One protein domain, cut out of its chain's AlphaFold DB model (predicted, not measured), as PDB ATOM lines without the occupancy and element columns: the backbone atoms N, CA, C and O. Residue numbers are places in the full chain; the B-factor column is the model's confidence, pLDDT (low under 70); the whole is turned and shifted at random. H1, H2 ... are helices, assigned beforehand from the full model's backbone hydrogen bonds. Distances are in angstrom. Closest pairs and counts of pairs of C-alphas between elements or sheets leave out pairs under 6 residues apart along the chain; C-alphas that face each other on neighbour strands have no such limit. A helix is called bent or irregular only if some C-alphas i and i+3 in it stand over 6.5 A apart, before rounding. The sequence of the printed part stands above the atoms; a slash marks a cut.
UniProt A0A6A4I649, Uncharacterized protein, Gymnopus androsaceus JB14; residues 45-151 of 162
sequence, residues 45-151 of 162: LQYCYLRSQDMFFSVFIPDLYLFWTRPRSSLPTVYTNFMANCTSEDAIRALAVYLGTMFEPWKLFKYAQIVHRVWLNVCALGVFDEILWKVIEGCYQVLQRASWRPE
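What this domain is: This is residues 45 to 151 of the 162 residues of an uncharacterized protein of Gymnopus androsaceus JB14 (UniProt A0A6A4I649). A long helical hairpin, H6 and H7, runs along the longest axis, and the other helices lie to one side of it. H5 packs at a slant on H7 with short H4 packed on H5, while short H2 packs on H6, and H1 and H3 lie off the two ends of H2. The printed part has 107 residues with seven named helices, H1 to H7 in order along the chain, and no named strand; its class is all helix, with mostly crossed helix packing. It is compact, with a radius of gyration of the C-alphas of 13.4 A, and rounded, with spans of 39 by 29 by 24 A.

Where its parts are: The longest helix, H6, has residues 105 to 125 and measures 30.6 A, from C-alpha 105 at (-1.487, 1.141, -91.417) to C-alpha 125 at (21.900, 12.094, -107.803). H7 has residues 130 to 147 and measures 25.8 A, ending at C-alpha 147 at (3.619, -0.727, -88.957). H5 has residues 89 to 102 and measures 19.9 A. The shorter helices are H4, residues 77 to 84, 10.5 A; H2, residues 54 to 60, 10.7 A; H3, residues 62 to 67, 9.6 A; and H1, residues 45 to 50, 8.7 A, which begins at C-alpha 45 at (17.196, 19.596, -104.227). H3 is neither bent nor irregular, but only just: C-alphas 63 and 66 are 6.4 A apart.

How they stand to each other: H6 and H7 form a helical hairpin and touch, opposite ways at a shallow tilt of 20 degrees; their closest C-alphas, of Pro 105 and Ser 147, are 6.0 A apart. H5 touches H7 at a steep tilt of 48 degrees, the same way, closest at the C-alphas of Ala 96 and Ala 146, 4.5 A. H4 touches H5 at a steep tilt of 45 degrees, opposite ways, closest at the C-alphas of Phe 82 and Ala 91, 5.0 A. H2 touches H6, and H6 touches H2 with residues 111 to 115 alone, at a steep tilt of 56 degrees, opposite ways; the closest C-alphas, of Phe 60 and Tyr 111, are 6.0 A apart. H2 and H3 only just touch, and only at the corner by their link, with 3 pairs of C-alphas within 8 A, the closest those of Ser 58 and Leu 64, 6.1 A. H1 and H2 are close but not clearly touching, with the C-alphas of Tyr 47 and Phe 56 closest at 6.8 A. H2 and H5 are apart. Every O i to N i+4 pair is within hydrogen-bond range in H1, H4, H5, H6 and H7; H2 has 1 of 3, with 3 of 4 O i to N i+3 pairs, and H3 has 0 of 2, with 2 of 3.

The domain as a whole: The two C-alphas farthest apart, of Tyr 49 and Glu 151, are 40.9 A apart. The printed part has no cut and no long link. The mean pLDDT of the printed part is 79.3; it is under 70 at residue 55, residues 58 to 59, 61 to 75 and 149 to 151.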
ATOM      1  N   LEU A  45      16.562  18.372-103.747       85.25
ATOM      2  CA  LEU A  45      17.196  19.596-104.227       85.25
ATOM      3  C   LEU A  45      17.197  20.687-103.144       85.25
ATOM      4  O   LEU A  45      18.234  21.286-102.868       85.25
ATOM      5  N   GLN A  46      16.061  20.898-102.480       84.88
ATOM      6  CA  GLN A  46      15.930  21.861-101.392       84.88
ATOM      7  C   GLN A  46      16.845  21.523-100.210       84.88
ATOM      8  O   GLN A  46      17.484  22.424 -99.666       84.88
ATOM      9  N   TYR A  47      16.970  20.241 -99.849       82.75
ATOM     10  CA  TYR A  47      17.950  19.801 -98.854       82.75
ATOM     11  C   TYR A  47      19.383  20.114 -99.296       82.75
ATOM     12  O   TYR A  47      20.162  20.643 -98.507       82.75
ATOM     13  N   CYS A  48      19.736  19.847-100.557       83.94
ATOM     14  CA  CYS A  48      21.080  20.122-101.070       83.94
ATOM     15  C   CYS A  48      21.435  21.616-101.009       83.94
ATOM     16  O   CYS A  48      22.578  21.951-100.698       83.94
ATOM     17  N   TYR A  49      20.465  22.502-101.257       84.94
ATOM     18  CA  TYR A  49      20.657  23.951-101.167       84.94
ATOM     19  C   TYR A  49      20.698  24.471 -99.728       84.94
ATOM     20  O   TYR A  49      21.578  25.255 -99.387       84.94
ATOM     21  N   LEU A  50      19.743  24.066 -98.889       83.38
ATOM     22  CA  LEU A  50      19.577  24.629 -97.545       83.38
ATOM     23  C   LEU A  50      20.404  23.906 -96.479       83.38
ATOM     24  O   LEU A  50      20.595  24.453 -95.396       83.38
ATOM     25  N   ARG A  51      20.845  22.669 -96.748       80.19
ATOM     26  CA  ARG A  51      21.516  21.767 -95.791       80.19
ATOM     27  C   ARG A  51      20.750  21.605 -94.469       80.19
ATOM     28  O   ARG A  51      21.337  21.327 -93.427       80.19
ATOM     29  N   SER A  52      19.428  21.780 -94.503       77.94
ATOM     30  CA  SER A  52      18.569  21.722 -93.322       77.94
ATOM     31  C   SER A  52      17.857  20.377 -93.240       77.94
ATOM     32  O   SER A  52      17.021  20.048 -94.081       77.94
ATOM     33  N   GLN A  53      18.159  19.620 -92.185       73.88
ATOM     34  CA  GLN A  53      17.483  18.358 -91.868       73.88
ATOM     35  C   GLN A  53      16.006  18.580 -91.511       73.88
ATOM     36  O   GLN A  53      15.164  17.725 -91.763       73.88
ATOM     37  N   ASP A  54      15.670  19.754 -90.975       71.31
ATOM     38  CA  ASP A  54      14.326  20.077 -90.492       71.31
ATOM     39  C   ASP A  54      13.276  20.043 -91.602       71.31
ATOM     40  O   ASP A  54      12.175  19.526 -91.416       71.31
ATOM     41  N   MET A  55      13.653  20.553 -92.774       68.75
ATOM     42  CA  MET A  55      12.815  20.548 -93.975       68.75
ATOM     43  C   MET A  55      12.600  19.147 -94.528       68.75
ATOM     44  O   MET A  55      11.632  18.894 -95.231       68.75
ATOM     45  N   PHE A  56      13.509  18.232 -94.224       71.12
ATOM     46  CA  PHE A  56      13.432  16.867 -94.694       71.12
ATOM     47  C   PHE A  56      12.494  16.032 -93.810       71.12
ATOM     48  O   PHE A  56      11.743  15.198 -94.310       71.12
ATOM     49  N   PHE A  57      12.431  16.321 -92.507       72.19
ATOM     50  CA  PHE A  57      11.498  15.657 -91.592       72.19
ATOM     51  C   PHE A  57      10.024  15.997 -91.847       72.19
ATOM     52  O   PHE A  57       9.173  15.114 -91.740       72.19
ATOM     53  N   SER A  58       9.706  17.241 -92.220       66.00
ATOM     54  CA  SER A  58       8.322  17.663 -92.514       66.00
ATOM     55  C   SER A  58       7.724  16.966 -93.741       66.00
ATOM     56  O   SER A  58       6.509  16.881 -93.898       66.00
ATOM     57  N   VAL A  59       8.585  16.433 -94.599       66.56
ATOM     58  CA  VAL A  59       8.240  15.796 -95.866       66.56
ATOM     59  C   VAL A  59       7.867  14.328 -95.693       66.56
ATOM     60  O   VAL A  59       7.030  13.807 -96.429       66.56
ATOM     61  N   PHE A  60       8.464  13.652 -94.711       70.38
ATOM     62  CA  PHE A  60       8.202  12.235 -94.458       70.38
ATOM     63  C   PHE A  60       6.834  11.963 -93.861       70.38
ATOM     64  O   PHE A  60       6.310  10.860 -94.003       70.38
ATOM     65  N   ILE A  61       6.243  12.968 -93.222       68.25
ATOM     66  CA  ILE A  61       4.885  12.888 -92.710       68.25
ATOM     67  C   ILE A  61       4.145  14.130 -93.219       68.25
ATOM     68  O   ILE A  61       4.029  15.112 -92.496       68.25
ATOM     69  N   PRO A  62       3.650  14.114 -94.468       59.56
ATOM     70  CA  PRO A  62       2.962  15.249 -95.085       59.56
ATOM     71  C   PRO A  62       1.790  15.814 -94.271       59.56
ATOM     72  O   PRO A  62       1.487  16.995 -94.372       59.56
ATOM     73  N   ASP A  63       1.158  15.022 -93.404       58.47
ATOM     74  CA  ASP A  63       0.113  15.524 -92.503       58.47
ATOM     75  C   ASP A  63       0.647  16.434 -91.381       58.47
ATOM     76  O   ASP A  63      -0.112  17.198 -90.785       58.47
ATOM     77  N   LEU A  64       1.958  16.416 -91.120       52.53
ATOM     78  CA  LEU A  64       2.647  17.425 -90.312       52.53
ATOM     79  C   LEU A  64       2.928  18.715 -91.087       52.53
ATOM     80  O   LEU A  64       3.426  19.669 -90.495       52.53
ATOM     81  N   TYR A  65       2.574  18.827 -92.369       46.59
ATOM     82  CA  TYR A  65       2.686  20.096 -93.091       46.59
ATOM     83  C   TYR A  65       1.785  21.184 -92.472       46.59
ATOM     84  O   TYR A  65       2.163  22.354 -92.432       46.59
ATOM     85  N   LEU A  66       0.660  20.797 -91.850       48.00
ATOM     86  CA  LEU A  66      -0.154  21.692 -91.006       48.00
ATOM     87  C   LEU A  66       0.569  22.162 -89.728       48.00
ATOM     88  O   LEU A  66       0.146  23.133 -89.105       48.00
ATOM     89  N   PHE A  67       1.654  21.495 -89.331       47.00
ATOM     90  CA  PHE A  67       2.520  21.895 -88.224       47.00
ATOM     91  C   PHE A  67       3.733  22.730 -88.664       47.00
ATOM     92  O   PHE A  67       4.434  23.252 -87.805       47.00
ATOM     93  N   TRP A  68       3.982  22.915 -89.966       43.72
ATOM     94  CA  TRP A  68       5.093  23.751 -90.445       43.72
ATOM     95  C   TRP A  68       4.821  25.254 -90.277       43.72
ATOM     96  O   TRP A  68       5.735  26.033 -90.030       43.72
ATOM     97  N   THR A  69       3.548  25.666 -90.313       49.72
ATOM     98  CA  THR A  69       3.120  27.029 -89.936       49.72
ATOM     99  C   THR A  69       3.138  27.264 -88.426       49.72
ATOM    100  O   THR A  69       2.923  28.384 -87.961       49.72
ATOM    101  N   ARG A  70       3.376  26.210 -87.642       53.78
ATOM    102  CA  ARG A  70       3.348  26.227 -86.188       53.78
ATOM    103  C   ARG A  70       4.779  26.339 -85.651       53.78
ATOM    104  O   ARG A  70       5.673  25.637 -86.120       53.78
ATOM    105  N   PRO A  71       5.034  27.216 -84.667       56.97
ATOM    106  CA  PRO A  71       6.363  27.348 -84.087       56.97
ATOM    107  C   PRO A  71       6.801  26.013 -83.478       56.97
ATOM    108  O   PRO A  71       5.978  25.284 -82.921       56.97
ATOM    109  N   ARG A  72       8.103  25.702 -83.544       55.81
ATOM    110  CA  ARG A  72       8.710  24.463 -83.008       55.81
ATOM    111  C   ARG A  72       8.283  24.123 -81.573       55.81
ATOM    112  O   ARG A  72       8.231  22.951 -81.228       55.81
ATOM    113  N   SER A  73       7.940  25.128 -80.768       58.06
ATOM    114  CA  SER A  73       7.403  24.980 -79.408       58.06
ATOM    115  C   SER A  73       6.045  24.270 -79.326       58.06
ATOM    116  O   SER A  73       5.649  23.851 -78.246       58.06
ATOM    117  N   SER A  74       5.330  24.136 -80.443       60.53
ATOM    118  CA  SER A  74       4.021  23.474 -80.533       60.53
ATOM    119  C   SER A  74       4.076  22.082 -81.169       60.53
ATOM    120  O   SER A  74       3.042  21.422 -81.293       60.53
ATOM    121  N   LEU A  75       5.268  21.624 -81.568       67.06
ATOM    122  CA  LEU A  75       5.476  20.237 -81.968       67.06
ATOM    123  C   LEU A  75       5.520  19.348 -80.719       67.06
ATOM    124  O   LEU A  75       6.130  19.735 -79.719       67.06
ATOM    125  N   PRO A  76       4.926  18.143 -80.758       72.44
ATOM    126  CA  PRO A  76       5.070  17.197 -79.663       72.44
ATOM    127  C   PRO A  76       6.550  16.901 -79.397       72.44
ATOM    128  O   PRO A  76       7.322  16.687 -80.333       72.44
ATOM    129  N   THR A  77       6.937  16.824 -78.121       79.12
ATOM    130  CA  THR A  77       8.329  16.612 -77.676       79.12
ATOM    131  C   THR A  77       8.977  15.371 -78.304       79.12
ATOM    132  O   THR A  77      10.185  15.312 -78.515       79.12
ATOM    133  N   VAL A  78       8.164  14.376 -78.666       79.25
ATOM    134  CA  VAL A  78       8.603  13.162 -79.362       79.25
ATOM    135  C   VAL A  78       9.238  13.484 -80.725       79.25
ATOM    136  O   VAL A  78      10.266  12.904 -81.070       79.25
ATOM    137  N   TYR A  79       8.687  14.451 -81.468       78.12
ATOM    138  CA  TYR A  79       9.243  14.894 -82.750       78.12
ATOM    139  C   TYR A  79      10.538  15.669 -82.566       78.12
ATOM    140  O   TYR A  79      11.510  15.392 -83.260       78.12
ATOM    141  N   THR A  80      10.582  16.602 -81.614       78.56
ATOM    142  CA  THR A  80      11.794  17.397 -81.366       78.56
ATOM    143  C   THR A  80      12.955  16.516 -80.914       78.56
ATOM    144  O   THR A  80      14.082  16.721 -81.354       78.56
ATOM    145  N   ASN A  81      12.677  15.490 -80.103       83.31
ATOM    146  CA  ASN A  81      13.685  14.530 -79.656       83.31
ATOM    147  C   ASN A  81      14.215  13.676 -80.814       83.31
ATOM    148  O   ASN A  81      15.419  13.440 -80.897       83.31
ATOM    149  N   PHE A  82      13.341  13.249 -81.729       83.19
ATOM    150  CA  PHE A  82      13.754  12.510 -82.923       83.19
ATOM    151  C   PHE A  82      14.539  13.380 -83.912       83.19
ATOM    152  O   PHE A  82      15.562  12.941 -84.425       83.19
ATOM    153  N   MET A  83      14.121  14.628 -84.135       80.38
ATOM    154  CA  MET A  83      14.854  15.572 -84.987       80.38
ATOM    155  C   MET A  83      16.239  15.905 -84.416       80.38
ATOM    156  O   MET A  83      17.191  16.061 -85.172       80.38
ATOM    157  N   ALA A  84      16.366  15.985 -83.087       84.06
ATOM    158  CA  ALA A  84      17.647  16.210 -82.423       84.06
ATOM    159  C   ALA A  84      18.564  14.976 -82.463       84.06
ATOM    160  O   ALA A  84      19.783  15.122 -82.535       84.06
ATOM    161  N   ASN A  85      18.002  13.764 -82.400       85.75
ATOM    162  CA  ASN A  85      18.766  12.520 -82.401       85.75
ATOM    163  C   ASN A  85      18.014  11.386 -83.118       85.75
ATOM    164  O   ASN A  85      17.416  10.508 -82.489       85.75
ATOM    165  N   CYS A  86      18.091  11.386 -84.449       82.00
ATOM    166  CA  CYS A  86      17.394  10.424 -85.311       82.00
ATOM    167  C   CYS A  86      17.977   9.001 -85.268       82.00
ATOM    168  O   CYS A  86      17.379   8.079 -85.814       82.00
ATOM    169  N   THR A  87      19.121   8.817 -84.599       84.56
ATOM    170  CA  THR A  87      19.782   7.517 -84.403       84.56
ATOM    171  C   THR A  87      19.496   6.887 -83.042       84.56
ATOM    172  O   THR A  87      19.865   5.739 -82.810       84.56
ATOM    173  N   SER A  88      18.881   7.627 -82.115       90.69
ATOM    174  CA  SER A  88      18.580   7.108 -80.781       90.69
ATOM    175  C   SER A  88      17.428   6.110 -80.831       90.69
ATOM    176  O   SER A  88      16.318   6.439 -81.253       90.69
ATOM    177  N   GLU A  89      17.676   4.907 -80.317       88.88
ATOM    178  CA  GLU A  89      16.685   3.835 -80.210       88.88
ATOM    179  C   GLU A  89      15.423   4.262 -79.453       88.88
ATOM    180  O   GLU A  89      14.308   3.908 -79.845       88.88
ATOM    181  N   ASP A  90      15.579   5.064 -78.400       88.19
ATOM    182  CA  ASP A  90      14.455   5.537 -77.595       88.19
ATOM    183  C   ASP A  90      13.629   6.589 -78.338       88.19
ATOM    184  O   ASP A  90      12.398   6.558 -78.277       88.19
ATOM    185  N   ALA A  91      14.282   7.469 -79.106       87.06
ATOM    186  CA  ALA A  91      13.598   8.456 -79.937       87.06
ATOM    187  C   ALA A  91      12.823   7.779 -81.080       87.06
ATOM    188  O   ALA A  91      11.656   8.099 -81.314       87.06
ATOM    189  N   ILE A  92      13.439   6.788 -81.734       87.75
ATOM    190  CA  ILE A  92      12.806   5.973 -82.776       87.75
ATOM    191  C   ILE A  92      11.601   5.221 -82.201       87.75
ATOM    192  O   ILE A  92      10.522   5.230 -82.796       87.75
ATOM    193  N   ARG A  93      11.751   4.580 -81.033       87.50
ATOM    194  CA  ARG A  93      10.664   3.833 -80.382       87.50
ATOM    195  C   ARG A  93       9.510   4.753 -79.986       87.50
ATOM    196  O   ARG A  93       8.363   4.423 -80.272       87.50
ATOM    197  N   ALA A  94       9.798   5.895 -79.364       86.44
ATOM    198  CA  ALA A  94       8.777   6.848 -78.940       86.44
ATOM    199  C   ALA A  94       7.978   7.391 -80.134       86.44
ATOM    200  O   ALA A  94       6.746   7.419 -80.092       86.44
ATOM    201  N   LEU A  95       8.660   7.752 -81.228       86.06
ATOM    202  CA  LEU A  95       7.995   8.235 -82.436       86.06
ATOM    203  C   LEU A  95       7.195   7.127 -83.130       86.06
ATOM    204  O   LEU A  95       6.063   7.363 -83.544       86.06
ATOM    205  N   ALA A  96       7.726   5.906 -83.202       88.00
ATOM    206  CA  ALA A  96       7.009   4.765 -83.768       88.00
ATOM    207  C   ALA A  96       5.718   4.447 -82.996       88.00
ATOM    208  O   ALA A  96       4.679   4.192 -83.606       88.00
ATOM    209  N   VAL A  97       5.764   4.507 -81.658       86.62
ATOM    210  CA  VAL A  97       4.580   4.338 -80.802       86.62
ATOM    211  C   VAL A  97       3.547   5.417 -81.108       86.62
ATOM    212  O   VAL A  97       2.386   5.075 -81.320       86.62
ATOM    213  N   TYR A  98       3.973   6.680 -81.187       84.62
ATOM    214  CA  TYR A  98       3.095   7.811 -81.487       84.62
ATOM    215  C   TYR A  98       2.434   7.686 -82.868       84.62
ATOM    216  O   TYR A  98       1.215   7.808 -82.997       84.62
ATOM    217  N   LEU A  99       3.210   7.378 -83.910       84.56
ATOM    218  CA  LEU A  99       2.681   7.220 -85.267       84.56
ATOM    219  C   LEU A  99       1.743   6.020 -85.384       84.56
ATOM    220  O   LEU A  99       0.704   6.130 -86.029       84.56
ATOM    221  N   GLY A 100       2.069   4.906 -84.726       83.50
ATOM    222  CA  GLY A 100       1.224   3.713 -84.700       83.50
ATOM    223  C   GLY A 100      -0.090   3.895 -83.932       83.50
ATOM    224  O   GLY A 100      -1.016   3.118 -84.142       83.50
ATOM    225  N   THR A 101      -0.191   4.894 -83.044       82.44
ATOM    226  CA  THR A 101      -1.465   5.274 -82.402       82.44
ATOM    227  C   THR A 101      -2.259   6.302 -83.201       82.44
ATOM    228  O   THR A 101      -3.482   6.294 -83.135       82.44
ATOM    229  N   MET A 102      -1.580   7.189 -83.933       82.44
ATOM    230  CA  MET A 102      -2.220   8.308 -84.635       82.44
ATOM    231  C   MET A 102      -2.716   7.938 -86.034       82.44
ATOM    232  O   MET A 102      -3.695   8.512 -86.508       82.44
ATOM    233  N   PHE A 103      -2.027   7.029 -86.725       82.50
ATOM    234  CA  PHE A 103      -2.264   6.757 -88.139       82.50
ATOM    235  C   PHE A 103      -2.627   5.297 -88.406       82.50
ATOM    236  O   PHE A 103      -2.069   4.371 -87.821       82.50
ATOM    237  N   GLU A 104      -3.530   5.099 -89.367       84.50
ATOM    238  CA  GLU A 104      -3.880   3.774 -89.875       84.50
ATOM    239  C   GLU A 104      -2.729   3.159 -90.703       84.50
ATOM    240  O   GLU A 104      -1.934   3.889 -91.312       84.50
ATOM    241  N   PRO A 105      -2.639   1.819 -90.810       83.81
ATOM    242  CA  PRO A 105      -1.487   1.141 -91.417       83.81
ATOM    243  C   PRO A 105      -1.251   1.506 -92.880       83.81
ATOM    244  O   PRO A 105      -0.110   1.674 -93.307       83.81
ATOM    245  N   TRP A 106      -2.321   1.686 -93.658       84.62
ATOM    246  CA  TRP A 106      -2.204   2.085 -95.064       84.62
ATOM    247  C   TRP A 106      -1.588   3.481 -95.217       84.62
ATOM    248  O   TRP A 106      -0.939   3.770 -96.221       84.62
ATOM    249  N   LYS A 107      -1.768   4.354 -94.222       84.81
ATOM    250  CA  LYS A 107      -1.219   5.709 -94.220       84.81
ATOM    251  C   LYS A 107       0.266   5.694 -93.877       84.81
ATOM    252  O   LYS A 107       1.050   6.343 -94.565       84.81
ATOM    253  N   LEU A 108       0.666   4.852 -92.922       85.69
ATOM    254  CA  LEU A 108       2.076   4.553 -92.650       85.69
ATOM    255  C   LEU A 108       2.777   3.971 -93.886       85.69
ATOM    256  O   LEU A 108       3.902   4.354 -94.199       85.69
ATOM    257  N   PHE A 109       2.092   3.103 -94.637       86.69
ATOM    258  CA  PHE A 109       2.616   2.568 -95.893       86.69
ATOM    259  C   PHE A 109       2.820   3.659 -96.955       86.69
ATOM    260  O   PHE A 109       3.868   3.695 -97.598       86.69
ATOM    261  N   LYS A 110       1.876   4.599 -97.105       86.75
ATOM    262  CA  LYS A 110       2.054   5.763 -97.995       86.75
ATOM    263  C   LYS A 110       3.274   6.599 -97.605       86.75
ATOM    264  O   LYS A 110       4.032   7.007 -98.482       86.75
ATOM    265  N   TYR A 111       3.510   6.811 -96.310       86.06
ATOM    266  CA  TYR A 111       4.711   7.509 -95.841       86.06
ATOM    267  C   TYR A 111       5.991   6.733 -96.164       86.06
ATOM    268  O   TYR A 111       6.950   7.317 -96.666       86.06
ATOM    269  N   ALA A 112       5.987   5.407 -96.002       87.81
ATOM    270  CA  ALA A 112       7.125   4.567 -96.379       87.81
ATOM    271  C   ALA A 112       7.436   4.645 -97.883       87.81
ATOM    272  O   ALA A 112       8.604   4.677 -98.274       87.81
ATOM    273  N   GLN A 113       6.410   4.747 -98.735       87.69
ATOM    274  CA  GLN A 113       6.596   4.966-100.172       87.69
ATOM    275  C   GLN A 113       7.247   6.320-100.481       87.69
ATOM    276  O   GLN A 113       8.081   6.392-101.381       87.69
ATOM    277  N   ILE A 114       6.896   7.386 -99.754       86.81
ATOM    278  CA  ILE A 114       7.523   8.707 -99.925       86.81
ATOM    279  C   ILE A 114       9.003   8.639 -99.542       86.81
ATOM    280  O   ILE A 114       9.847   9.059-100.333       86.81
ATOM    281  N   VAL A 115       9.326   8.041 -98.387       88.62
ATOM    282  CA  VAL A 115      10.721   7.841 -97.953       88.62
ATOM    283  C   VAL A 115      11.514   7.084 -99.017       88.62
ATOM    284  O   VAL A 115      12.630   7.468 -99.361       88.62
ATOM    285  N   HIS A 116      10.907   6.050 -99.601       89.12
ATOM    286  CA  HIS A 116      11.536   5.262-100.653       89.12
ATOM    287  C   HIS A 116      11.810   6.049-101.933       89.12
ATOM    288  O   HIS A 116      12.898   5.948-102.497       89.12
ATOM    289  N   ARG A 117      10.856   6.866-102.387       88.31
ATOM    290  CA  ARG A 117      11.036   7.725-103.569       88.31
ATOM    291  C   ARG A 117      12.154   8.745-103.360       88.31
ATOM    292  O   ARG A 117      12.986   8.942-104.243       88.31
ATOM    293  N   VAL A 118      12.227   9.322-102.164       87.62
ATOM    294  CA  VAL A 118      13.315  10.218-101.765       87.62
ATOM    295  C   VAL A 118      14.661   9.489-101.789       87.62
ATOM    296  O   VAL A 118      15.606   9.988-102.395       87.62
ATOM    297  N   TRP A 119      14.741   8.289-101.210       89.31
ATOM    298  CA  TRP A 119      15.946   7.457-101.252       89.31
ATOM    299  C   TRP A 119      16.398   7.154-102.690       89.31
ATOM    300  O   TRP A 119      17.581   7.300-103.002       89.31
ATOM    301  N   LEU A 120      15.467   6.819-103.593       89.25
ATOM    302  CA  LEU A 120      15.767   6.598-105.014       89.25
ATOM    303  C   LEU A 120      16.357   7.847-105.676       89.25
ATOM    304  O   LEU A 120      17.331   7.745-106.419       89.25
ATOM    305  N   ASN A 121      15.803   9.026-105.396       87.56
ATOM    306  CA  ASN A 121      16.310  10.290-105.933       87.56
ATOM    307  C   ASN A 121      17.703  10.642-105.390       87.56
ATOM    308  O   ASN A 121      18.570  11.052-106.160       87.56
ATOM    309  N   VAL A 122      17.939  10.435-104.092       88.00
ATOM    310  CA  VAL A 122      19.257  10.604-103.451       88.00
ATOM    311  C   VAL A 122      20.291   9.672-104.089       88.00
ATOM    312  O   VAL A 122      21.398  10.113-104.408       88.00
ATOM    313  N   CYS A 123      19.914   8.417-104.359       86.06
ATOM    314  CA  CYS A 123      20.749   7.455-105.080       86.06
ATOM    315  C   CYS A 123      20.996   7.863-106.538       86.06
ATOM    316  O   CYS A 123      22.103   7.710-107.031       86.06
ATOM    317  N   ALA A 124      19.994   8.370-107.254       84.75
ATOM    318  CA  ALA A 124      20.168   8.769-108.651       84.75
ATOM    319  C   ALA A 124      21.104   9.977-108.801       84.75
ATOM    320  O   ALA A 124      21.888  10.038-109.747       84.75
ATOM    321  N   LEU A 125      21.046  10.909-107.848       83.12
ATOM    322  CA  LEU A 125      21.900  12.094-107.803       83.12
ATOM    323  C   LEU A 125      23.312  11.823-107.270       83.12
ATOM    324  O   LEU A 125      24.182  12.676-107.425       83.12
ATOM    325  N   GLY A 126      23.551  10.673-106.634       83.56
ATOM    326  CA  GLY A 126      24.827  10.385-105.978       83.56
ATOM    327  C   GLY A 126      25.134  11.344-104.828       83.56
ATOM    328  O   GLY A 126      26.266  11.803-104.690       83.56
ATOM    329  N   VAL A 127      24.131  11.684-104.012       84.69
ATOM    330  CA  VAL A 127      24.332  12.552-102.843       84.69
ATOM    331  C   VAL A 127      25.005  11.758-101.719       84.69
ATOM    332  O   VAL A 127      24.427  10.837-101.138       84.69
ATOM    333  N   PHE A 128      26.234  12.144-101.379       82.00
ATOM    334  CA  PHE A 128      27.021  11.548-100.296       82.00
ATOM    335  C   PHE A 128      26.992  12.442 -99.054       82.00
ATOM    336  O   PHE A 128      27.946  13.161 -98.765       82.00
ATOM    337  N   ASP A 129      25.878  12.415 -98.325       87.00
ATOM    338  CA  ASP A 129      25.694  13.189 -97.096       87.00
ATOM    339  C   ASP A 129      25.306  12.254 -95.942       87.00
ATOM    340  O   ASP A 129      24.193  11.737 -95.895       87.00
ATOM    341  N   GLU A 130      26.248  11.974 -95.035       87.69
ATOM    342  CA  GLU A 130      26.079  10.981 -93.958       87.69
ATOM    343  C   GLU A 130      24.864  11.281 -93.071       87.69
ATOM    344  O   GLU A 130      24.152  10.379 -92.632       87.69
ATOM    345  N   ILE A 131      24.615  12.566 -92.841       85.94
ATOM    346  CA  ILE A 131      23.481  13.055 -92.071       85.94
ATOM    347  C   ILE A 131      22.171  12.678 -92.769       85.94
ATOM    348  O   ILE A 131      21.313  12.054 -92.150       85.94
ATOM    349  N   LEU A 132      22.027  13.006 -94.054       85.69
ATOM    350  CA  LEU A 132      20.846  12.675 -94.849       85.69
ATOM    351  C   LEU A 132      20.561  11.172 -94.824       85.69
ATOM    352  O   LEU A 132      19.424  10.755 -94.613       85.69
ATOM    353  N   TRP A 133      21.607  10.363 -94.990       88.06
ATOM    354  CA  TRP A 133      21.519   8.907 -94.938       88.06
ATOM    355  C   TRP A 133      21.019   8.400 -93.581       88.06
ATOM    356  O   TRP A 133      20.105   7.574 -93.546       88.06
ATOM    357  N   LYS A 134      21.545   8.935 -92.468       88.81
ATOM    358  CA  LYS A 134      21.071   8.613 -91.108       88.81
ATOM    359  C   LYS A 134      19.607   8.985 -90.908       88.81
ATOM    360  O   LYS A 134      18.867   8.228 -90.288       88.81
ATOM    361  N   VAL A 135      19.182  10.123 -91.451       87.06
ATOM    362  CA  VAL A 135      17.792  10.569 -91.342       87.06
ATOM    363  C   VAL A 135      16.846   9.650 -92.122       87.06
ATOM    364  O   VAL A 135      15.839   9.217 -91.564       87.06
ATOM    365  N   ILE A 136      17.173   9.312 -93.376       88.62
ATOM    366  CA  ILE A 136      16.376   8.375 -94.191       88.62
ATOM    367  C   ILE A 136      16.231   7.032 -93.466       88.62
ATOM    368  O   ILE A 136      15.124   6.501 -93.358       88.62
ATOM    369  N   GLU A 137      17.336   6.509 -92.939       90.06
ATOM    370  CA  GLU A 137      17.363   5.251 -92.195       90.06
ATOM    371  C   GLU A 137      16.512   5.321 -90.918       90.06
ATOM    372  O   GLU A 137      15.651   4.469 -90.694       90.06
ATOM    373  N   GLY A 138      16.663   6.381 -90.117       88.75
ATOM    374  CA  GLY A 138      15.847   6.601 -88.921       88.75
ATOM    375  C   GLY A 138      14.349   6.639 -89.239       88.75
ATOM    376  O   GLY A 138      13.546   6.011 -88.548       88.75
ATOM    377  N   CYS A 139      13.955   7.308 -90.326       87.81
ATOM    378  CA  CYS A 139      12.564   7.345 -90.779       87.81
ATOM    379  C   CYS A 139      12.038   5.960 -91.180       87.81
ATOM    380  O   CYS A 139      10.910   5.607 -90.825       87.81
ATOM    381  N   TYR A 140      12.846   5.148 -91.864       89.12
ATOM    382  CA  TYR A 140      12.477   3.768 -92.169       89.12
ATOM    383  C   TYR A 140      12.259   2.938 -90.909       89.12
ATOM    384  O   TYR A 140      11.243   2.252 -90.808       89.12
ATOM    385  N   GLN A 141      13.162   3.025 -89.933       90.00
ATOM    386  CA  GLN A 141      13.040   2.269 -88.687       90.00
ATOM    387  C   GLN A 141      11.789   2.659 -87.901       90.00
ATOM    388  O   GLN A 141      11.074   1.790 -87.397       90.00
ATOM    389  N   VAL A 142      11.479   3.955 -87.845       89.38
ATOM    390  CA  VAL A 142      10.250   4.465 -87.233       89.38
ATOM    391  C   VAL A 142       9.014   3.865 -87.913       89.38
ATOM    392  O   VAL A 142       8.138   3.332 -87.231       89.38
ATOM    393  N   LEU A 143       8.944   3.904 -89.247       88.94
ATOM    394  CA  LEU A 143       7.793   3.403 -90.008       88.94
ATOM    395  C   LEU A 143       7.655   1.876 -89.943       88.94
ATOM    396  O   LEU A 143       6.542   1.359 -89.829       88.94
ATOM    397  N   GLN A 144       8.766   1.139 -89.958       89.00
ATOM    398  CA  GLN A 144       8.764  -0.316 -89.785       89.00
ATOM    399  C   GLN A 144       8.238  -0.701 -88.397       89.00
ATOM    400  O   GLN A 144       7.339  -1.533 -88.281       89.00
ATOM    401  N   ARG A 145       8.719  -0.043 -87.338       89.25
ATOM    402  CA  ARG A 145       8.267  -0.311 -85.962       89.25
ATOM    403  C   ARG A 145       6.820   0.117 -85.732       89.25
ATOM    404  O   ARG A 145       6.091  -0.574 -85.024       89.25
ATOM    405  N   ALA A 146       6.392   1.222 -86.339       87.19
ATOM    406  CA  ALA A 146       5.006   1.676 -86.270       87.19
ATOM    407  C   ALA A 146       4.054   0.701 -86.984       87.19
ATOM    408  O   ALA A 146       2.979   0.404 -86.466       87.19
ATOM    409  N   SER A 147       4.453   0.177 -88.149       83.00
ATOM    410  CA  SER A 147       3.619  -0.727 -88.957       83.00
ATOM    411  C   SER A 147       3.529  -2.151 -88.399       83.00
ATOM    412  O   SER A 147       2.487  -2.784 -88.538       83.00
ATOM    413  N   TRP A 148       4.569  -2.639 -87.713       77.88
ATOM    414  CA  TRP A 148       4.558  -3.953 -87.056       77.88
ATOM    415  C   TRP A 148       3.603  -4.031 -85.851       77.88
ATOM    416  O   TRP A 148       3.303  -5.120 -85.362       77.88
ATOM    417  N   ARG A 149       3.102  -2.897 -85.343       66.44
ATOM    418  CA  ARG A 149       2.253  -2.896 -84.149       66.44
ATOM    419  C   ARG A 149       0.882  -3.537 -84.441       66.44
ATOM    420  O   ARG A 149       0.119  -2.993 -85.253       66.44
ATOM    421  N   PRO A 150       0.528  -4.644 -83.755       58.31
ATOM    422  CA  PRO A 150      -0.724  -5.348 -83.995       58.31
ATOM    423  C   PRO A 150      -1.923  -4.480 -83.602       58.31
ATOM    424  O   PRO A 150      -1.916  -3.824 -82.555       58.31
ATOM    425  N   GLU A 151      -2.957  -4.507 -84.448       55.59
ATOM    426  CA  GLU A 151      -4.217  -3.755 -84.311       55.59
ATOM    427  C   GLU A 151      -4.848  -3.906 -82.914       55.59
ATOM    428  O   GLU A 151      -5.396  -2.956 -82.368       55.59
TER     429      GLU A 151